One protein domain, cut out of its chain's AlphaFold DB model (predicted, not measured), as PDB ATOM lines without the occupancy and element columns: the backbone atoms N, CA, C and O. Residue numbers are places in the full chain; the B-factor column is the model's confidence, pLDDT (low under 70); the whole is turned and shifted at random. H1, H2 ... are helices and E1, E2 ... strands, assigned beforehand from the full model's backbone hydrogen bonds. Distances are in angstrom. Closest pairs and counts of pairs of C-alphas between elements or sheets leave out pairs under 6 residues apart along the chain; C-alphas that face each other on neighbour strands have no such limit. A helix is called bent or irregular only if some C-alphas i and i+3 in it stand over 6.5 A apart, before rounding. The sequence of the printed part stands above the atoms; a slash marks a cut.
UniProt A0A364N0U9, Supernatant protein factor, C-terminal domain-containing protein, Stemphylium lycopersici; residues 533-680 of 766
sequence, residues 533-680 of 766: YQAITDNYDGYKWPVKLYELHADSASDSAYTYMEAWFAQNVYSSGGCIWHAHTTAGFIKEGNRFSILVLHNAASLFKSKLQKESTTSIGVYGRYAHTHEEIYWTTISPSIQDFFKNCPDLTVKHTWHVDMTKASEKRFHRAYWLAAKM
ATOM      1  N   TYR A 533      25.296 -35.083  23.067       67.88
ATOM      2  CA  TYR A 533      24.766 -34.506  21.839       67.88
ATOM      3  C   TYR A 533      25.442 -35.088  20.585       67.88
ATOM      4  O   TYR A 533      26.669 -35.087  20.465       67.88
ATOM      5  N   GLN A 534      24.631 -35.554  19.634       73.81
ATOM      6  CA  GLN A 534      25.074 -36.021  18.323       73.81
ATOM      7  C   GLN A 534      24.506 -35.118  17.222       73.81
ATOM      8  O   GLN A 534      23.292 -35.007  17.086       73.81
ATOM      9  N   ALA A 535      25.369 -34.569  16.366       77.69
ATOM     10  CA  ALA A 535      24.942 -33.929  15.122       77.69
ATOM     11  C   ALA A 535      24.362 -34.947  14.115       77.69
ATOM     12  O   ALA A 535      24.796 -36.105  14.056       77.69
ATOM     13  N   ILE A 536      23.408 -34.493  13.296       82.69
ATOM     14  CA  ILE A 536      22.799 -35.281  12.212       82.69
ATOM     15  C   ILE A 536      23.897 -35.788  11.265       82.69
ATOM     16  O   ILE A 536      24.806 -35.042  10.903       82.69
ATOM     17  N   THR A 537      23.834 -37.067  10.882       79.25
ATOM     18  CA  THR A 537      24.941 -37.751  10.194       79.25
ATOM     19  C   THR A 537      24.532 -38.389   8.868       79.25
ATOM     20  O   THR A 537      23.427 -38.922   8.716       79.25
ATOM     21  N   ASP A 538      25.443 -38.357   7.893       77.31
ATOM     22  CA  ASP A 538      25.189 -38.901   6.560       77.31
ATOM     23  C   ASP A 538      25.440 -40.397   6.418       77.31
ATOM     24  O   ASP A 538      24.720 -41.051   5.663       77.31
ATOM     25  N   ASN A 539      26.360 -40.960   7.205       82.25
ATOM     26  CA  ASN A 539      26.628 -42.395   7.233       82.25
ATOM     27  C   ASN A 539      26.087 -43.048   8.518       82.25
ATOM     28  O   ASN A 539      26.268 -42.530   9.618       82.25
ATOM     29  N   TYR A 540      25.514 -44.245   8.382       84.62
ATOM     30  CA  TYR A 540      25.049 -45.078   9.490       84.62
ATOM     31  C   TYR A 540      26.152 -45.373  10.515       84.62
ATOM     32  O   TYR A 540      25.882 -45.418  11.712       84.62
ATOM     33  N   ASP A 541      27.410 -45.514  10.080       82.62
ATOM     34  CA  ASP A 541      28.530 -45.740  11.004       82.62
ATOM     35  C   ASP A 541      28.794 -44.539  11.925       82.62
ATOM     36  O   ASP A 541      29.419 -44.704  12.971       82.62
ATOM     37  N   GLY A 542      28.279 -43.353  11.587       81.62
ATOM     38  CA  GLY A 542      28.242 -42.194  12.473       81.62
ATOM     39  C   GLY A 542      27.108 -42.248  13.500       81.62
ATOM     40  O   GLY A 542      27.251 -41.674  14.574       81.62
ATOM     41  N   TYR A 543      25.999 -42.944  13.230       88.19
ATOM     42  CA  TYR A 543      24.811 -42.937  14.091       88.19
ATOM     43  C   TYR A 543      25.032 -43.784  15.355       88.19
ATOM     44  O   TYR A 543      25.383 -44.966  15.266       88.19
ATOM     45  N   LYS A 544      24.890 -43.168  16.539       86.31
ATOM     46  CA  LYS A 544      25.091 -43.809  17.858       86.31
ATOM     47  C   LYS A 544      23.901 -43.684  18.801       86.31
ATOM     48  O   LYS A 544      23.869 -44.396  19.804       86.31
ATOM     49  N   TRP A 545      22.970 -42.785  18.503       88.25
ATOM     50  CA  TRP A 545      21.753 -42.608  19.283       88.25
ATOM     51  C   TRP A 545      20.805 -43.807  19.135       88.25
ATOM     52  O   TRP A 545      20.801 -44.447  18.082       88.25
ATOM     53  N   PRO A 546      20.043 -44.147  20.188       91.06
ATOM     54  CA  PRO A 546      19.142 -45.287  20.162       91.06
ATOM     55  C   PRO A 546      17.887 -45.018  19.328       91.06
ATOM     56  O   PRO A 546      17.438 -43.878  19.196       91.06
ATOM     57  N   VAL A 547      17.275 -46.098  18.840       93.44
ATOM     58  CA  VAL A 547      15.916 -46.079  18.283       93.44
ATOM     59  C   VAL A 547      14.957 -46.564  19.365       93.44
ATOM     60  O   VAL A 547      15.127 -47.680  19.861       93.44
ATOM     61  N   LYS A 548      13.963 -45.756  19.737       94.19
ATOM     62  CA  LYS A 548      12.987 -46.099  20.786       94.19
ATOM     63  C   LYS A 548      11.653 -46.510  20.176       94.19
ATOM     64  O   LYS A 548      11.178 -45.864  19.248       94.19
ATOM     65  N   LEU A 549      11.055 -47.565  20.718       94.50
ATOM     66  CA  LEU A 549       9.658 -47.918  20.508       94.50
ATOM     67  C   LEU A 549       8.882 -47.462  21.739       94.50
ATOM     68  O   LEU A 549       9.104 -47.988  22.830       94.50
ATOM     69  N   TYR A 550       8.003 -46.489  21.556       93.88
ATOM     70  CA  TYR A 550       7.008 -46.092  22.539       93.88
ATOM     71  C   TYR A 550       5.693 -46.828  22.272       93.88
ATOM     72  O   TYR A 550       5.404 -47.197  21.133       93.88
ATOM     73  N   GLU A 551       4.902 -47.024  23.317       92.12
ATOM     74  CA  GLU A 551       3.560 -47.595  23.264       92.12
ATOM     75  C   GLU A 551       2.592 -46.652  23.986       92.12
ATOM     76  O   GLU A 551       2.842 -46.217  25.115       92.12
ATOM     77  N   LEU A 552       1.523 -46.281  23.283       91.25
ATOM     78  CA  LEU A 552       0.467 -45.406  23.775       91.25
ATOM     79  C   LEU A 552      -0.451 -46.175  24.729       91.25
ATOM     80  O   LEU A 552      -0.842 -47.308  24.447       91.25
ATOM     81  N   HIS A 553      -0.791 -45.563  25.863       86.81
ATOM     82  CA  HIS A 553      -1.679 -46.174  26.849       86.81
ATOM     83  C   HIS A 553      -3.096 -46.386  26.302       86.81
ATOM     84  O   HIS A 553      -3.662 -45.507  25.651       86.81
ATOM     85  N   ALA A 554      -3.692 -47.536  26.630       67.62
ATOM     86  CA  ALA A 554      -5.065 -47.880  26.252       67.62
ATOM     87  C   ALA A 554      -6.116 -46.924  26.857       67.62
ATOM     88  O   ALA A 554      -7.181 -46.748  26.279       67.62
ATOM     89  N   ASP A 555      -5.783 -46.255  27.967       69.44
ATOM     90  CA  ASP A 555      -6.603 -45.209  28.598       69.44
ATOM     91  C   ASP A 555      -6.619 -43.881  27.805       69.44
ATOM     92  O   ASP A 555      -7.329 -42.943  28.175       69.44
ATOM     93  N   SER A 556      -5.820 -43.755  26.737       69.62
ATOM     94  CA  SER A 556      -5.820 -42.562  25.885       69.62
ATOM     95  C   SER A 556      -7.058 -42.520  24.982       69.62
ATOM     96  O   SER A 556      -7.486 -43.523  24.417       69.62
ATOM     97  N   ALA A 557      -7.629 -41.328  24.797       67.38
ATOM     98  CA  ALA A 557      -8.833 -41.118  23.988       67.38
ATOM     99  C   ALA A 557      -8.535 -41.113  22.470       67.38
ATOM    100  O   ALA A 557      -8.898 -40.173  21.759       67.38
ATOM    101  N   SER A 558      -7.784 -42.095  21.966       77.12
ATOM    102  CA  SER A 558      -7.344 -42.166  20.566       77.12
ATOM    103  C   SER A 558      -7.190 -43.606  20.084       77.12
ATOM    104  O   SER A 558      -6.351 -44.354  20.574       77.12
ATOM    105  N   ASP A 559      -7.934 -43.970  19.037       79.81
ATOM    106  CA  ASP A 559      -8.032 -45.354  18.539       79.81
ATOM    107  C   ASP A 559      -6.717 -45.917  17.974       79.81
ATOM    108  O   ASP A 559      -6.611 -47.114  17.694       79.81
ATOM    109  N   SER A 560      -5.722 -45.063  17.729       87.75
ATOM    110  CA  SER A 560      -4.404 -45.464  17.246       87.75
ATOM    111  C   SER A 560      -3.333 -44.421  17.567       87.75
ATOM    112  O   SER A 560      -3.615 -43.228  17.716       87.75
ATOM    113  N   ALA A 561      -2.079 -44.873  17.552       89.38
ATOM    114  CA  ALA A 561      -0.895 -44.019  17.561       89.38
ATOM    115  C   ALA A 561      -0.898 -42.979  16.425       89.38
ATOM    116  O   ALA A 561      -0.429 -41.859  16.622       89.38
ATOM    117  N   TYR A 562      -1.453 -43.325  15.257       90.19
ATOM    118  CA  TYR A 562      -1.617 -42.395  14.137       90.19
ATOM    119  C   TYR A 562      -2.566 -41.250  14.506       90.19
ATOM    120  O   TYR A 562      -2.190 -40.085  14.412       90.19
ATOM    121  N   THR A 563      -3.773 -41.575  14.987       89.12
ATOM    122  CA  THR A 563      -4.787 -40.584  15.382       89.12
ATOM    123  C   THR A 563      -4.259 -39.649  16.473       89.12
ATOM    124  O   THR A 563      -4.407 -38.434  16.354       89.12
ATOM    125  N   TYR A 564      -3.590 -40.201  17.494       90.94
ATOM    126  CA  TYR A 564      -2.987 -39.434  18.588       90.94
ATOM    127  C   TYR A 564      -1.913 -38.456  18.081       90.94
ATOM    128  O   TYR A 564      -1.958 -37.260  18.380       90.94
ATOM    129  N   MET A 565      -0.967 -38.940  17.266       92.06
ATOM    130  CA  MET A 565       0.121 -38.102  16.754       92.06
ATOM    131  C   MET A 565      -0.367 -37.036  15.770       92.06
ATOM    132  O   MET A 565       0.069 -35.894  15.879       92.06
ATOM    133  N   GLU A 566      -1.297 -37.352  14.866       90.62
ATOM    134  CA  GLU A 566      -1.877 -36.367  13.939       90.62
ATOM    135  C   GLU A 566      -2.695 -35.291  14.671       90.62
ATOM    136  O   GLU A 566      -2.579 -34.106  14.351       90.62
ATOM    137  N   ALA A 567      -3.459 -35.657  15.708       89.50
ATOM    138  CA  ALA A 567      -4.171 -34.690  16.545       89.50
ATOM    139  C   ALA A 567      -3.205 -33.736  17.272       89.50
ATOM    140  O   ALA A 567      -3.472 -32.531  17.364       89.50
ATOM    141  N   TRP A 568      -2.063 -34.248  17.746       89.56
ATOM    142  CA  TRP A 568      -1.014 -33.433  18.359       89.56
ATOM    143  C   TRP A 568      -0.257 -32.578  17.326       89.56
ATOM    144  O   TRP A 568       0.002 -31.401  17.589       89.56
ATOM    145  N   PHE A 569       0.047 -33.110  16.133       91.88
ATOM    146  CA  PHE A 569       0.687 -32.367  15.041       91.88
ATOM    147  C   PHE A 569      -0.196 -31.228  14.526       91.88
ATOM    148  O   PHE A 569       0.313 -30.125  14.326       91.88
ATOM    149  N   ALA A 570      -1.506 -31.440  14.367       89.44
ATOM    150  CA  ALA A 570      -2.443 -30.401  13.939       89.44
ATOM    151  C   ALA A 570      -2.391 -29.165  14.854       89.44
ATOM    152  O   ALA A 570      -2.327 -28.031  14.372       89.44
ATOM    153  N   GLN A 571      -2.333 -29.390  16.168       86.44
ATOM    154  CA  GLN A 571      -2.264 -28.337  17.182       86.44
ATOM    155  C   GLN A 571      -0.862 -27.707  17.276       86.44
ATOM    156  O   GLN A 571      -0.733 -26.486  17.245       86.44
ATOM    157  N   ASN A 572       0.196 -28.522  17.344       85.25
ATOM    158  CA  ASN A 572       1.529 -28.065  17.755       85.25
ATOM    159  C   ASN A 572       2.535 -27.862  16.606       85.25
ATOM    160  O   ASN A 572       3.523 -27.151  16.789       85.25
ATOM    161  N   VAL A 573       2.320 -28.460  15.428       87.00
ATOM    162  CA  VAL A 573       3.310 -28.516  14.327       87.00
ATOM    163  C   VAL A 573       2.779 -27.918  13.025       87.00
ATOM    164  O   VAL A 573       3.492 -27.160  12.373       87.00
ATOM    165  N   TYR A 574       1.543 -28.232  12.634       86.38
ATOM    166  CA  TYR A 574       0.933 -27.717  11.403       86.38
ATOM    167  C   TYR A 574       0.417 -26.285  11.583       86.38
ATOM    168  O   TYR A 574       0.534 -25.471  10.671       86.38
ATOM    169  N   SER A 575      -0.079 -25.959  12.781       78.50
ATOM    170  CA  SER A 575      -0.527 -24.607  13.139       78.50
ATOM    171  C   SER A 575       0.606 -23.676  13.604       78.50
ATOM    172  O   SER A 575       0.392 -22.468  13.702       78.50
ATOM    173  N   SER A 576       1.815 -24.187  13.890       70.94
ATOM    174  CA  SER A 576       2.920 -23.381  14.431       70.94
ATOM    175  C   SER A 576       3.986 -23.044  13.375       70.94
ATOM    176  O   SER A 576       4.741 -23.885  12.891       70.94
ATOM    177  N   GLY A 577       4.119 -21.754  13.047       66.81
ATOM    178  CA  GLY A 577       5.093 -21.266  12.054       66.81
ATOM    179  C   GLY A 577       6.576 -21.409  12.443       66.81
ATOM    180  O   GLY A 577       7.451 -20.997  11.683       66.81
ATOM    181  N   GLY A 578       6.885 -21.958  13.625       74.81
ATOM    182  CA  GLY A 578       8.256 -22.209  14.086       74.81
ATOM    183  C   GLY A 578       8.835 -23.549  13.615       74.81
ATOM    184  O   GLY A 578      10.057 -23.677  13.449       74.81
ATOM    185  N   CYS A 579       7.978 -24.543  13.375       82.25
ATOM    186  CA  CYS A 579       8.368 -25.892  12.978       82.25
ATOM    187  C   CYS A 579       8.504 -26.021  11.455       82.25
ATOM    188  O   CYS A 579       7.770 -25.410  10.686       82.25
ATOM    189  N   ILE A 580       9.448 -26.851  11.008       85.19
ATOM    190  CA  ILE A 580       9.451 -27.393   9.642       85.19
ATOM    191  C   ILE A 580       9.332 -28.909   9.733       85.19
ATOM    192  O   ILE A 580       9.942 -29.524  10.609       85.19
ATOM    193  N   TRP A 581       8.539 -29.505   8.851       89.12
ATOM    194  CA  TRP A 581       8.234 -30.930   8.877       89.12
ATOM    195  C   TRP A 581       8.229 -31.522   7.465       89.12
ATOM    196  O   TRP A 581       8.100 -30.803   6.474       89.12
ATOM    197  N   HIS A 582       8.427 -32.833   7.373       89.38
ATOM    198  CA  HIS A 582       8.355 -33.606   6.138       89.38
ATOM    199  C   HIS A 582       7.756 -34.980   6.444       89.38
ATOM    200  O   HIS A 582       8.252 -35.659   7.344       89.38
ATOM    201  N   ALA A 583       6.746 -35.400   5.680       91.50
ATOM    202  CA  ALA A 583       6.123 -36.718   5.795       91.50
ATOM    203  C   ALA A 583       6.478 -37.633   4.604       91.50
ATOM    204  O   ALA A 583       6.640 -37.146   3.483       91.50
ATOM    205  N   HIS A 584       6.625 -38.942   4.827       90.62
ATOM    206  CA  HIS A 584       6.811 -39.962   3.781       90.62
ATOM    207  C   HIS A 584       6.419 -41.359   4.277       90.62
ATOM    208  O   HIS A 584       6.373 -41.589   5.477       90.62
ATOM    209  N   THR A 585       6.200 -42.321   3.380       90.50
ATOM    210  CA  THR A 585       5.832 -43.704   3.751       90.50
ATOM    211  C   THR A 585       6.919 -44.688   3.315       90.50
ATOM    212  O   THR A 585       7.593 -44.474   2.305       90.50
ATOM    213  N   THR A 586       7.122 -45.771   4.072       89.44
ATOM    214  CA  THR A 586       8.011 -46.882   3.695       89.44
ATOM    215  C   THR A 586       7.352 -48.232   3.943       89.44
ATOM    216  O   THR A 586       6.929 -48.498   5.068       89.44
ATOM    217  N   ALA A 587       7.375 -49.120   2.947       85.88
ATOM    218  CA  ALA A 587       6.968 -50.511   3.123       85.88
ATOM    219  C   ALA A 587       7.888 -51.253   4.116       85.88
ATOM    220  O   ALA A 587       9.121 -51.179   4.024       85.88
ATOM    221  N   GLY A 588       7.286 -51.983   5.051       83.50
ATOM    222  CA  GLY A 588       7.936 -52.664   6.163       83.50
ATOM    223  C   GLY A 588       7.089 -52.637   7.438       83.50
ATOM    224  O   GLY A 588       6.129 -51.884   7.535       83.50
ATOM    225  N   PHE A 589       7.487 -53.430   8.433       87.38
ATOM    226  CA  PHE A 589       6.821 -53.516   9.737       87.38
ATOM    227  C   PHE A 589       7.699 -52.958  10.868       87.38
ATOM    228  O   PHE A 589       8.932 -52.921  10.764       87.38
ATOM    229  N   ILE A 590       7.067 -52.588  11.982       89.06
ATOM    230  CA  ILE A 590       7.730 -52.281  13.252       89.06
ATOM    231  C   ILE A 590       7.772 -53.571  14.083       89.06
ATOM    232  O   ILE A 590       6.742 -54.089  14.510       89.06
ATOM    233  N   LYS A 591       8.969 -54.115  14.332       87.69
ATOM    234  CA  LYS A 591       9.153 -55.280  15.220       87.69
ATOM    235  C   LYS A 591       8.585 -54.985  16.611       87.69
ATOM    236  O   LYS A 591       8.945 -53.969  17.195       87.69
ATOM    237  N   GLU A 592       7.785 -55.919  17.136       83.75
ATOM    238  CA  GLU A 592       7.088 -55.818  18.437       83.75
ATOM    239  C   GLU A 592       6.083 -54.641  18.516       83.75
ATOM    240  O   GLU A 592       5.603 -54.303  19.600       83.75
ATOM    241  N   GLY A 593       5.746 -54.032  17.368       83.69
ATOM    242  CA  GLY A 593       4.839 -52.891  17.263       83.69
ATOM    243  C   GLY A 593       3.449 -53.244  16.722       83.69
ATOM    244  O   GLY A 593       3.330 -53.995  15.757       83.69
ATOM    245  N   ASN A 594       2.434 -52.609  17.309       86.12
ATOM    246  CA  ASN A 594       0.988 -52.728  17.058       86.12
ATOM    247  C   ASN A 594       0.360 -51.352  16.707       86.12
ATOM    248  O   ASN A 594       1.075 -50.353  16.591       86.12
ATOM    249  N   ARG A 595      -0.979 -51.256  16.627       86.25
ATOM    250  CA  ARG A 595      -1.732 -49.998  16.369       86.25
ATOM    251  C   ARG A 595      -1.457 -48.832  17.340       86.25
ATOM    252  O   ARG A 595      -1.792 -47.694  17.019       86.25
ATOM    253  N   PHE A 596      -0.860 -49.097  18.504       90.31
ATOM    254  CA  PHE A 596      -0.525 -48.114  19.546       90.31
ATOM    255  C   PHE A 596       0.976 -47.789  19.613       90.31
ATOM    256  O   PHE A 596       1.417 -47.036  20.479       90.31
ATOM    257  N   SER A 597       1.778 -48.338  18.701       91.94
ATOM    258  CA  SER A 597       3.233 -48.214  18.726       91.94
ATOM    259  C   SER A 597       3.760 -47.015  17.931       91.94
ATOM    260  O   SER A 597       3.406 -46.816  16.769       91.94
ATOM    261  N   ILE A 598       4.668 -46.255  18.548       94.75
ATOM    262  CA  ILE A 598       5.316 -45.065  17.981       94.75
ATOM    263  C   ILE A 598       6.834 -45.263  17.997       94.75
ATOM    264  O   ILE A 598       7.467 -45.359  19.047       94.75
ATOM    265  N   LEU A 599       7.443 -45.311  16.818       95.50
ATOM    266  CA  LEU A 599       8.880 -45.478  16.630       95.50
ATOM    267  C   LEU A 599       9.563 -44.105  16.558       95.50
ATOM    268  O   LEU A 599       9.203 -43.286  15.720       95.50
ATOM    269  N   VAL A 600      10.560 -43.834  17.401       95.19
ATOM    270  CA  VAL A 600      11.185 -42.504  17.523       95.19
ATOM    271  C   VAL A 600      12.700 -42.582  17.332       95.19
ATOM    272  O   VAL A 600      13.395 -43.368  17.983       95.19
ATOM    273  N   LEU A 601      13.216 -41.735  16.435       94.06
ATOM    274  CA  LEU A 601      14.640 -41.536  16.168       94.06
ATOM    275  C   LEU A 601      14.964 -40.039  16.186       94.06
ATOM    276  O   LEU A 601      14.458 -39.285  15.356       94.06
ATOM    277  N   HIS A 602      15.869 -39.596  17.056       90.88
ATOM    278  CA  HIS A 602      16.381 -38.222  16.994       90.88
ATOM    279  C   HIS A 602      17.650 -38.147  16.142       90.88
ATOM    280  O   HIS A 602      18.440 -39.095  16.092       90.88
ATOM    281  N   ASN A 603      17.830 -37.015  15.463       89.12
ATOM    282  CA  ASN A 603      18.985 -36.651  14.641       89.12
ATOM    283  C   ASN A 603      19.394 -37.714  13.591       89.12
ATOM    284  O   ASN A 603      20.546 -37.774  13.157       89.12
ATOM    285  N   ALA A 604      18.448 -38.558  13.161       85.75
ATOM    286  CA  ALA A 604      18.668 -39.593  12.149       85.75
ATOM    287  C   ALA A 604      18.637 -39.027  10.721       85.75
ATOM    288  O   ALA A 604      19.505 -39.351   9.912       85.75
ATOM    289  N   ALA A 605      17.663 -38.164  10.422       83.00
ATOM    290  CA  ALA A 605      17.437 -37.599   9.097       83.00
ATOM    291  C   ALA A 605      17.371 -36.066   9.131       83.00
ATOM    292  O   ALA A 605      16.813 -35.477  10.055       83.00
ATOM    293  N   SER A 606      17.883 -35.426   8.079       80.12
ATOM    294  CA  SER A 606      17.508 -34.065   7.697       80.12
ATOM    295  C   SER A 606      17.125 -34.084   6.224       80.12
ATOM    296  O   SER A 606      17.945 -34.407   5.367       80.12
ATOM    297  N   LEU A 607      15.862 -33.774   5.942       74.69
ATOM    298  CA  LEU A 607      15.295 -33.739   4.590       74.69
ATOM    299  C   LEU A 607      15.226 -32.294   4.048       74.69
ATOM    300  O   LEU A 607      14.770 -32.045   2.931       74.69
ATOM    301  N   PHE A 608      15.698 -31.323   4.838       76.19
ATOM    302  CA  PHE A 608      15.509 -29.895   4.613       76.19
ATOM    303  C   PHE A 608      16.746 -29.266   3.957       76.19
ATOM    304  O   PHE A 608      17.799 -29.136   4.569       76.19
ATOM    305  N   LYS A 609      16.609 -28.808   2.706       58.97
ATOM    306  CA  LYS A 609      17.714 -28.244   1.896       58.97
ATOM    307  C   LYS A 609      18.103 -26.794   2.256       58.97
ATOM    308  O   LYS A 609      18.810 -26.148   1.487       58.97
ATOM    309  N   SER A 610      17.593 -26.244   3.362       52.19
ATOM    310  CA  SER A 610      17.748 -24.820   3.698       52.19
ATOM    311  C   SER A 610      19.054 -24.529   4.436       52.19
ATOM    312  O   SER A 610      19.537 -25.337   5.222       52.19
ATOM    313  N   LYS A 611      19.623 -23.343   4.202       48.22
ATOM    314  CA  LYS A 611      20.971 -22.962   4.660       48.22
ATOM    315  C   LYS A 611      21.033 -22.410   6.094       48.22
ATOM    316  O   LYS A 611      22.036 -21.806   6.464       48.22
ATOM    317  N   LEU A 612      19.976 -22.607   6.882       50.62
ATOM    318  CA  LEU A 612      19.933 -22.278   8.304       50.62
ATOM    319  C   LEU A 612      20.072 -23.583   9.099       50.62
ATOM    320  O   LEU A 612      19.201 -24.447   9.008       50.62
ATOM    321  N   GLN A 613      21.169 -23.741   9.843       53.50
ATOM    322  CA  GLN A 613      21.431 -24.942  10.643       53.50
ATOM    323  C   GLN A 613      20.444 -25.030  11.818       53.50
ATOM    324  O   GLN A 613      20.718 -24.548  12.911       53.50
ATOM    325  N   LYS A 614      19.287 -25.667  11.605       54.94
ATOM    326  CA  LYS A 614      18.500 -26.235  12.703       54.94
ATOM    327  C   LYS A 614      19.135 -27.576  13.054       54.94
ATOM    328  O   LYS A 614      18.999 -28.546  12.314       54.94
ATOM    329  N   GLU A 615      19.912 -27.590  14.130       66.62
ATOM    330  CA  GLU A 615      20.890 -28.655  14.381       66.62
ATOM    331  C   GLU A 615      20.270 -30.002  14.793       66.62
ATOM    332  O   GLU A 615      20.939 -31.033  14.729       66.62
ATOM    333  N   SER A 616      18.989 -30.003  15.182       84.06
ATOM    334  CA  SER A 616      18.278 -31.176  15.685       84.06
ATOM    335  C   SER A 616      16.983 -31.492  14.922       84.06
ATOM    336  O   SER A 616      16.267 -30.603  14.440       84.06
ATOM    337  N   THR A 617      16.673 -32.786  14.831       89.81
ATOM    338  CA  THR A 617      15.455 -33.341  14.226       89.81
ATOM    339  C   THR A 617      14.902 -34.507  15.045       89.81
ATOM    340  O   THR A 617      15.651 -35.214  15.720       89.81
ATOM    341  N   THR A 618      13.597 -34.755  14.940       92.69
ATOM    342  CA  THR A 618      12.978 -36.024  15.359       92.69
ATOM    343  C   THR A 618      12.253 -36.631  14.167       92.69
ATOM    344  O   THR A 618      11.398 -35.970  13.583       92.69
ATOM    345  N   SER A 619      12.584 -37.872  13.819       94.12
ATOM    346  CA  SER A 619      11.847 -38.717  12.878       94.12
ATOM    347  C   SER A 619      10.974 -39.691  13.664       94.12
ATOM    348  O   SER A 619      11.475 -40.422  14.521       94.12
ATOM    349  N   ILE A 620       9.678 -39.683  13.374       95.69
ATOM    350  CA  ILE A 620       8.639 -40.454  14.062       95.69
ATOM    351  C   ILE A 620       8.020 -41.395  13.034       95.69
ATOM    352  O   ILE A 620       7.660 -40.927  11.961       95.69
ATOM    353  N   GLY A 621       7.926 -42.687  13.335       94.31
ATOM    354  CA  GLY A 621       7.315 -43.712  12.492       94.31
ATOM    355  C   GLY A 621       6.116 -44.353  13.188       94.31
ATOM    356  O   GLY A 621       6.244 -44.824  14.316       94.31
ATOM    357  N   VAL A 622       4.968 -44.393  12.521       93.62
ATOM    358  CA  VAL A 622       3.727 -45.030  12.998       93.62
ATOM    359  C   VAL A 622       3.114 -45.871  11.879       93.62
ATOM    360  O   VAL A 622       3.372 -45.621  10.703       93.62
ATOM    361  N   TYR A 623       2.289 -46.861  12.214       90.56
ATOM    362  CA  TYR A 623       1.392 -47.455  11.217       90.56
ATOM    363  C   TYR A 623       0.305 -46.447  10.813       90.56
ATOM    364  O   TYR A 623       0.041 -45.494  11.544       90.56
ATOM    365  N   GLY A 624      -0.304 -46.622   9.639       79.69
ATOM    366  CA  GLY A 624      -1.321 -45.695   9.129       79.69
ATOM    367  C   GLY A 624      -2.690 -45.840   9.803       79.69
ATOM    368  O   GLY A 624      -2.915 -46.755  10.594       79.69
ATOM    369  N   ARG A 625      -3.646 -44.978   9.413       65.75
ATOM    370  CA  ARG A 625      -5.069 -45.056   9.818       65.75
ATOM    371  C   ARG A 625      -5.647 -46.472   9.675       65.75
ATOM    372  O   ARG A 625      -6.353 -46.935  10.565       65.75
ATOM    373  N   TYR A 626      -5.329 -47.168   8.585       68.31
ATOM    374  CA  TYR A 626      -5.692 -48.572   8.368       68.31
ATOM    375  C   TYR A 626      -4.724 -49.498   9.112       68.31
ATOM    376  O   TYR A 626      -3.988 -50.270   8.502       68.31
ATOM    377  N   ALA A 627      -4.689 -49.384  10.443       56.12
ATOM    378  CA  ALA A 627      -3.641 -49.975  11.276       56.12
ATOM    379  C   ALA A 627      -3.507 -51.501  11.116       56.12
ATOM    380  O   ALA A 627      -2.417 -52.028  11.295       56.12
ATOM    381  N   HIS A 628      -4.582 -52.195  10.721       59.06
ATOM    382  CA  HIS A 628      -4.578 -53.632  10.442       59.06
ATOM    383  C   HIS A 628      -3.560 -54.057   9.369       59.06
ATOM    384  O   HIS A 628      -3.092 -55.193   9.424       59.06
ATOM    385  N   THR A 629      -3.185 -53.181   8.427       60.00
ATOM    386  CA  THR A 629      -2.307 -53.563   7.309       60.00
ATOM    387  C   THR A 629      -0.890 -53.914   7.756       60.00
ATOM    388  O   THR A 629      -0.299 -54.802   7.160       60.00
ATOM    389  N   HIS A 630      -0.340 -53.244   8.781       70.25
ATOM    390  CA  HIS A 630       1.005 -53.444   9.366       70.25
ATOM    391  C   HIS A 630       2.213 -53.516   8.386       70.25
ATOM    392  O   HIS A 630       3.351 -53.721   8.816       70.25
ATOM    393  N   GLU A 631       2.000 -53.314   7.082       75.62
ATOM    394  CA  GLU A 631       3.001 -53.411   6.010       75.62
ATOM    395  C   GLU A 631       3.559 -52.052   5.562       75.62
ATOM    396  O   GLU A 631       4.514 -52.010   4.784       75.62
ATOM    397  N   GLU A 632       3.015 -50.940   6.066       86.81
ATOM    398  CA  GLU A 632       3.505 -49.586   5.801       86.81
ATOM    399  C   GLU A 632       3.747 -48.787   7.086       86.81
ATOM    400  O   GLU A 632       2.869 -48.662   7.941       86.81
ATOM    401  N   ILE A 633       4.931 -48.174   7.177       90.69
ATOM    402  CA  ILE A 633       5.284 -47.204   8.216       90.69
ATOM    403  C   ILE A 633       5.214 -45.801   7.612       90.69
ATOM    404  O   ILE A 633       5.941 -45.486   6.664       90.69
ATOM    405  N   TYR A 634       4.370 -44.955   8.192       92.00
ATOM    406  CA  TYR A 634       4.245 -43.534   7.900       92.00
ATOM    407  C   TYR A 634       5.220 -42.772   8.794       92.00
ATOM    408  O   TYR A 634       5.220 -42.925  10.016       92.00
ATOM    409  N   TRP A 635       6.082 -41.979   8.172       93.62
ATOM    410  CA  TRP A 635       7.170 -41.251   8.806       93.62
ATOM    411  C   TRP A 635       6.923 -39.752   8.762       93.62
ATOM    412  O   TRP A 635       6.801 -39.193   7.678       93.62
ATOM    413  N   THR A 636       6.993 -39.087   9.912       93.44
ATOM    414  CA  THR A 636       6.978 -37.624  10.022       93.44
ATOM    415  C   THR A 636       8.275 -37.161  10.683       93.44
ATOM    416  O   THR A 636       8.582 -37.525  11.817       93.44
ATOM    417  N   THR A 637       9.082 -36.380   9.959       92.50
ATOM    418  CA  THR A 637      10.351 -35.810  10.444       92.50
ATOM    419  C   THR A 637      10.206 -34.312  10.675       92.50
ATOM    420  O   THR A 637       9.844 -33.588   9.754       92.50
ATOM    421  N   ILE A 638      10.514 -33.844  11.886       90.56
ATOM    422  CA  ILE A 638      10.273 -32.471  12.365       90.56
ATOM    423  C   ILE A 638      11.595 -31.812  12.791       90.56
ATOM    424  O   ILE A 638      12.485 -32.484  13.317       90.56
ATOM    425  N   SER A 639      11.720 -30.497  12.577       87.75
ATOM    426  CA  SER A 639      12.804 -29.653  13.097       87.75
ATOM    427  C   SER A 639      12.282 -28.307  13.648       87.75
ATOM    428  O   SER A 639      11.554 -27.598  12.936       87.75
ATOM    429  N   PRO A 640      12.683 -27.869  14.860       86.56
ATOM    430  CA  PRO A 640      13.662 -28.494  15.763       86.56
ATOM    431  C   PRO A 640      13.195 -29.842  16.345       86.56
ATOM    432  O   PRO A 640      12.032 -30.216  16.205       86.56
ATOM    433  N   SER A 641      14.112 -30.588  16.967       84.62
ATOM    434  CA  SER A 641      13.793 -31.854  17.643       84.62
ATOM    435  C   SER A 641      12.807 -31.647  18.793       84.62
ATOM    436  O   SER A 641      13.080 -30.891  19.721       84.62
ATOM    437  N   ILE A 642      11.699 -32.388  18.763       88.94
ATOM    438  CA  ILE A 642      10.702 -32.445  19.843       88.94
ATOM    439  C   ILE A 642      11.005 -33.566  20.856       88.94
ATOM    440  O   ILE A 642      10.105 -34.258  21.320       88.94
ATOM    441  N   GLN A 643      12.284 -33.804  21.173       87.44
ATOM    442  CA  GLN A 643      12.672 -34.882  22.094       87.44
ATOM    443  C   GLN A 643      11.998 -34.760  23.470       87.44
ATOM    444  O   GLN A 643      11.619 -35.773  24.049       87.44
ATOM    445  N   ASP A 644      11.839 -33.543  23.992       85.31
ATOM    446  CA  ASP A 644      11.368 -33.345  25.366       85.31
ATOM    447  C   ASP A 644       9.870 -33.650  25.541       85.31
ATOM    448  O   ASP A 644       9.461 -34.055  26.625       85.31
ATOM    449  N   PHE A 645       9.078 -33.616  24.460       88.44
ATOM    450  CA  PHE A 645       7.720 -34.180  24.442       88.44
ATOM    451  C   PHE A 645       7.751 -35.681  24.784       88.44
ATOM    452  O   PHE A 645       7.126 -36.114  25.747       88.44
ATOM    453  N   PHE A 646       8.591 -36.457  24.092       87.81
ATOM    454  CA  PHE A 646       8.773 -37.899  24.326       87.81
ATOM    455  C   PHE A 646       9.530 -38.256  25.628       87.81
ATOM    456  O   PHE A 646       9.723 -39.438  25.920       87.81
ATOM    457  N   LYS A 647       9.981 -37.263  26.409       84.31
ATOM    458  CA  LYS A 647      10.486 -37.452  27.784       84.31
ATOM    459  C   LYS A 647       9.421 -37.169  28.845       84.31
ATOM    460  O   LYS A 647       9.457 -37.791  29.900       84.31
ATOM    461  N   ASN A 648       8.522 -36.220  28.573       86.00
ATOM    462  CA  ASN A 648       7.619 -35.635  29.567       86.00
ATOM    463  C   ASN A 648       6.145 -36.050  29.388       86.00
ATOM    464  O   ASN A 648       5.327 -35.728  30.243       86.00
ATOM    465  N   CYS A 649       5.799 -36.734  28.295       85.19
ATOM    466  CA  CYS A 649       4.453 -37.240  28.018       85.19
ATOM    467  C   CYS A 649       4.095 -38.433  28.939       85.19
ATOM    468  O   CYS A 649       4.720 -39.486  28.807       85.19
ATOM    469  N   PRO A 650       3.102 -38.317  29.849       83.75
ATOM    470  CA  PRO A 650       2.630 -39.439  30.668       83.75
ATOM    471  C   PRO A 650       1.891 -40.535  29.882       83.75
ATOM    472  O   PRO A 650       1.837 -41.665  30.356       83.75
ATOM    473  N   ASP A 651       1.342 -40.230  28.701       86.56
ATOM    474  CA  ASP A 651       0.515 -41.168  27.920       86.56
ATOM    475  C   ASP A 651       1.349 -42.260  27.203       86.56
ATOM    476  O   ASP A 651       0.792 -43.202  26.632       86.56
ATOM    477  N   LEU A 652       2.684 -42.125  27.195       90.00
ATOM    478  CA  LEU A 652       3.621 -42.920  26.394       90.00
ATOM    479  C   LEU A 652       4.673 -43.628  27.263       90.00
ATOM    480  O   LEU A 652       5.516 -42.983  27.887       90.00
ATOM    481  N   THR A 653       4.729 -44.961  27.212       90.88
ATOM    482  CA  THR A 653       5.818 -45.750  27.823       90.88
ATOM    483  C   THR A 653       6.796 -46.283  26.785       90.88
ATOM    484  O   THR A 653       6.436 -46.565  25.648       90.88
ATOM    485  N   VAL A 654       8.067 -46.452  27.167       91.69
ATOM    486  CA  VAL A 654       9.087 -47.066  26.300       91.69
ATOM    487  C   VAL A 654       8.965 -48.591  26.362       91.69
ATOM    488  O   VAL A 654       9.345 -49.204  27.356       91.69
ATOM    489  N   LYS A 655       8.475 -49.200  25.277       90.75
ATOM    490  CA  LYS A 655       8.315 -50.654  25.107       90.75
ATOM    491  C   LYS A 655       9.630 -51.355  24.756       90.75
ATOM    492  O   LYS A 655       9.953 -52.402  25.308       90.75
ATOM    493  N   HIS A 656      10.405 -50.773  23.839       90.25
ATOM    494  CA  HIS A 656      11.684 -51.323  23.372       90.25
ATOM    495  C   HIS A 656      12.691 -50.196  23.112       90.25
ATOM    496  O   HIS A 656      12.318 -49.080  22.758       90.25
ATOM    497  N   THR A 657      13.990 -50.470  23.248       92.69
ATOM    498  CA  THR A 657      15.052 -49.556  22.795       92.69
ATOM    499  C   THR A 657      16.156 -50.334  22.086       92.69
ATOM    500  O   THR A 657      16.820 -51.181  22.683       92.69
ATOM    501  N   TRP A 658      16.369 -50.045  20.803       91.38
ATOM    502  CA  TRP A 658      17.484 -50.590  20.035       91.38
ATOM    503  C   TRP A 658      18.720 -49.705  20.194       91.38
ATOM    504  O   TRP A 658      18.653 -48.497  19.973       91.38
ATOM    505  N   HIS A 659      19.869 -50.315  20.499       88.56
ATOM    506  CA  HIS A 659      21.159 -49.629  20.633       88.56
ATOM    507  C   HIS A 659      22.171 -50.112  19.580       88.56
ATOM    508  O   HIS A 659      22.195 -51.285  19.196       88.56
ATOM    509  N   VAL A 660      23.067 -49.220  19.148       82.44
ATOM    510  CA  VAL A 660      24.081 -49.487  18.107       82.44
ATOM    511  C   VAL A 660      25.076 -50.609  18.463       82.44
ATOM    512  O   VAL A 660      25.655 -51.249  17.575       82.44
ATOM    513  N   ASP A 661      25.284 -50.868  19.753       81.50
ATOM    514  CA  ASP A 661      26.180 -51.878  20.323       81.50
ATOM    515  C   ASP A 661      25.468 -53.163  20.791       81.50
ATOM    516  O   ASP A 661      26.100 -54.035  21.389       81.50
ATOM    517  N   MET A 662      24.193 -53.352  20.425       78.75
ATOM    518  CA  MET A 662      23.499 -54.633  20.592       78.75
ATOM    519  C   MET A 662      24.285 -55.802  19.972       78.75
ATOM    520  O   MET A 662      24.625 -55.805  18.786       78.75
ATOM    521  N   THR A 663      24.533 -56.829  20.789       72.81
ATOM    522  CA  THR A 663      25.312 -58.028  20.432       72.81
ATOM    523  C   THR A 663      24.556 -58.985  19.510       72.81
ATOM    524  O   THR A 663      25.164 -59.690  18.704       72.81
ATOM    525  N   LYS A 664      23.222 -59.002  19.592       80.69
ATOM    526  CA  LYS A 664      22.348 -59.765  18.697       80.69
ATOM    527  C   LYS A 664      22.306 -59.102  17.315       80.69
ATOM    528  O   LYS A 664      21.729 -58.028  17.148       80.69
ATOM    529  N   ALA A 665      22.846 -59.782  16.304       74.06
ATOM    530  CA  ALA A 665      22.816 -59.313  14.915       74.06
ATOM    531  C   ALA A 665      21.384 -59.099  14.371       74.06
ATOM    532  O   ALA A 665      21.188 -58.245  13.509       74.06
ATOM    533  N   SER A 666      20.388 -59.823  14.905       76.31
ATOM    534  CA  SER A 666      18.962 -59.617  14.609       76.31
ATOM    535  C   SER A 666      18.483 -58.222  15.006       76.31
ATOM    536  O   SER A 666      17.869 -57.545  14.197       76.31
ATOM    537  N   GLU A 667      18.811 -57.753  16.208       80.75
ATOM    538  CA  GLU A 667      18.353 -56.450  16.709       80.75
ATOM    539  C   GLU A 667      19.096 -55.299  16.022       80.75
ATOM    540  O   GLU A 667      18.503 -54.300  15.611       80.75
ATOM    541  N   LYS A 668      20.396 -55.491  15.775       82.94
ATOM    542  CA  LYS A 668      21.227 -54.542  15.023       82.94
ATOM    543  C   LYS A 668      20.785 -54.383  13.556       82.94
ATOM    544  O   LYS A 668      21.058 -53.340  12.958       82.94
ATOM    545  N   ARG A 669      20.064 -55.366  12.986       86.88
ATOM    546  CA  ARG A 669      19.362 -55.238  11.691       86.88
ATOM    547  C   ARG A 669      18.278 -54.162  11.768       86.88
ATOM    548  O   ARG A 669      18.265 -53.296  10.900       86.88
ATOM    549  N   PHE A 670      17.416 -54.199  12.785       90.75
ATOM    550  CA  PHE A 670      16.281 -53.278  12.930       90.75
ATOM    551  C   PHE A 670      16.737 -51.842  13.202       90.75
ATOM    552  O   PHE A 670      16.328 -50.941  12.475       90.75
ATOM    553  N   HIS A 671      17.700 -51.641  14.108       92.00
ATOM    554  CA  HIS A 671      18.358 -50.340  14.320       92.00
ATOM    555  C   HIS A 671      18.837 -49.700  12.999       92.00
ATOM    556  O   HIS A 671      18.613 -48.519  12.734       92.00
ATOM    557  N   ARG A 672      19.461 -50.503  12.121       90.00
ATOM    558  CA  ARG A 672      19.911 -50.058  10.794       90.00
ATOM    559  C   ARG A 672      18.766 -49.864   9.797       90.00
ATOM    560  O   ARG A 672      18.847 -48.971   8.961       90.00
ATOM    561  N   ALA A 673      17.737 -50.701   9.858       90.38
ATOM    562  CA  ALA A 673      16.579 -50.639   8.974       90.38
ATOM    563  C   ALA A 673      15.776 -49.350   9.191       90.38
ATOM    564  O   ALA A 673      15.512 -48.632   8.231       90.38
ATOM    565  N   TYR A 674      15.471 -49.019  10.446       93.88
ATOM    566  CA  TYR A 674      14.708 -47.825  10.806       93.88
ATOM    567  C   TYR A 674      15.472 -46.529  10.505       93.88
ATOM    568  O   TYR A 674      14.885 -45.585   9.985       93.88
ATOM    569  N   TRP A 675      16.794 -46.494  10.725       93.19
ATOM    570  CA  TRP A 675      17.619 -45.348  10.314       93.19
ATOM    571  C   TRP A 675      17.606 -45.136   8.789       93.19
ATOM    572  O   TRP A 675      17.521 -44.001   8.326       93.19
ATOM    573  N   LEU A 676      17.642 -46.213   7.993       91.25
ATOM    574  CA  LEU A 676      17.508 -46.110   6.535       91.25
ATOM    575  C   LEU A 676      16.102 -45.640   6.125       91.25
ATOM    576  O   LEU A 676      15.997 -44.770   5.263       91.25
ATOM    577  N   ALA A 677      15.050 -46.161   6.765       91.25
ATOM    578  CA  ALA A 677      13.657 -45.788   6.505       91.25
ATOM    579  C   ALA A 677      13.398 -44.295   6.772       91.25
ATOM    580  O   ALA A 677      12.890 -43.592   5.897       91.25
ATOM    581  N   ALA A 678      13.847 -43.783   7.922       91.19
ATOM    582  CA  ALA A 678      13.757 -42.366   8.277       91.19
ATOM    583  C   ALA A 678      14.493 -41.444   7.280       91.19
ATOM    584  O   ALA A 678      14.069 -40.312   7.059       91.19
ATOM    585  N   LYS A 679      15.569 -41.925   6.637       89.31
ATOM    586  CA  LYS A 679      16.328 -41.191   5.606       89.31
ATOM    587  C   LYS A 679      15.860 -41.437   4.160       89.31
ATOM    588  O   LYS A 679      16.551 -40.995   3.245       89.31
ATOM    589  N   MET A 680      14.748 -42.147   3.931       87.94
ATOM    590  CA  MET A 680      14.288 -42.591   2.595       87.94
ATOM    591  C   MET A 680      15.322 -43.430   1.811       87.94
ATOM    592  O   MET A 680      15.282 -43.513   0.583       87.94
TER     593      MET A 680
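This is residues 533 to 680 of the 766 residues of the protein "Supernatant protein factor, C-terminal domain-containing protein" of Stemphylium lycopersici (UniProt A0A364N0U9). A strongly twisted sheet of six strands makes the middle layer of three, with helix H1 over one face, running along the strands, and helix H3 across the other face. Short H2 only grazes the sheet. Along the 148 printed residues come E1 H1 E2 E3 E4 E5 H2 E6 H3; across the sheet the order is E2, E5, E4, E3, E1, E6, antiparallel throughout. The class is mixed, with 73 residues, under half, in named elements; the whole is compact, radius of gyration of the C-alphas 14.6 A, spans 42 by 38 by 28 A.

Start at E1, residues 547 to 552: N 549 and O 656 of edge strand E6, residues 652 to 658, are 2.8 A apart, and N 550 and O 598 of E3, residues 597 to 602, 2.8 A. Next, H1, residues 561 to 574, touches E4, residues 618 to 623, closest at C-alphas Tyr 562 and Val 622, 6.1 A; its height over the sheet is 9.2 A. H1 is only just irregular: C-alphas 571 and 574 are 6.6 A apart. E2, residues 580 to 587, and E5, residues 632 to 639, pair at N 584 and O 635, 2.9 A. E3, E4 and E5 form a meander, each strand the antiparallel neighbour of the one before, with N 601 and O 619 at 2.9 A and N 620 and O 636 at 2.9 A; with E2, E5's neighbour, they make a Greek key. H3, residues 665 to 678, is on the opposite face from H1, at a height over the sheet of 7.2 A; its closest C-alphas to E4 are Ala 678 and Ser 619, 6.2 A. O i to N i+4 pairs are within hydrogen-bond range in 8 of 10 for H1 and 9 of 10 for H3; H2, residues 645 to 648, is too short for one.

Find C-alpha 547 at (15.916, -46.079, 18.283), where E1 begins; H1 then spans 17.5 A, E2 24.1 A and E5 23.2 A. H3 runs 20.3 A to C-alpha 678 at (13.757, -42.366, 8.277).

The C-alphas farthest apart, Ser 575 and Thr 663, are 42.9 A apart. The printed part has no cut; the link E3 to E4 is long, 15 residues. Confidence is under 70 at 18 residues, among them 609 to 615 and 625 to 629.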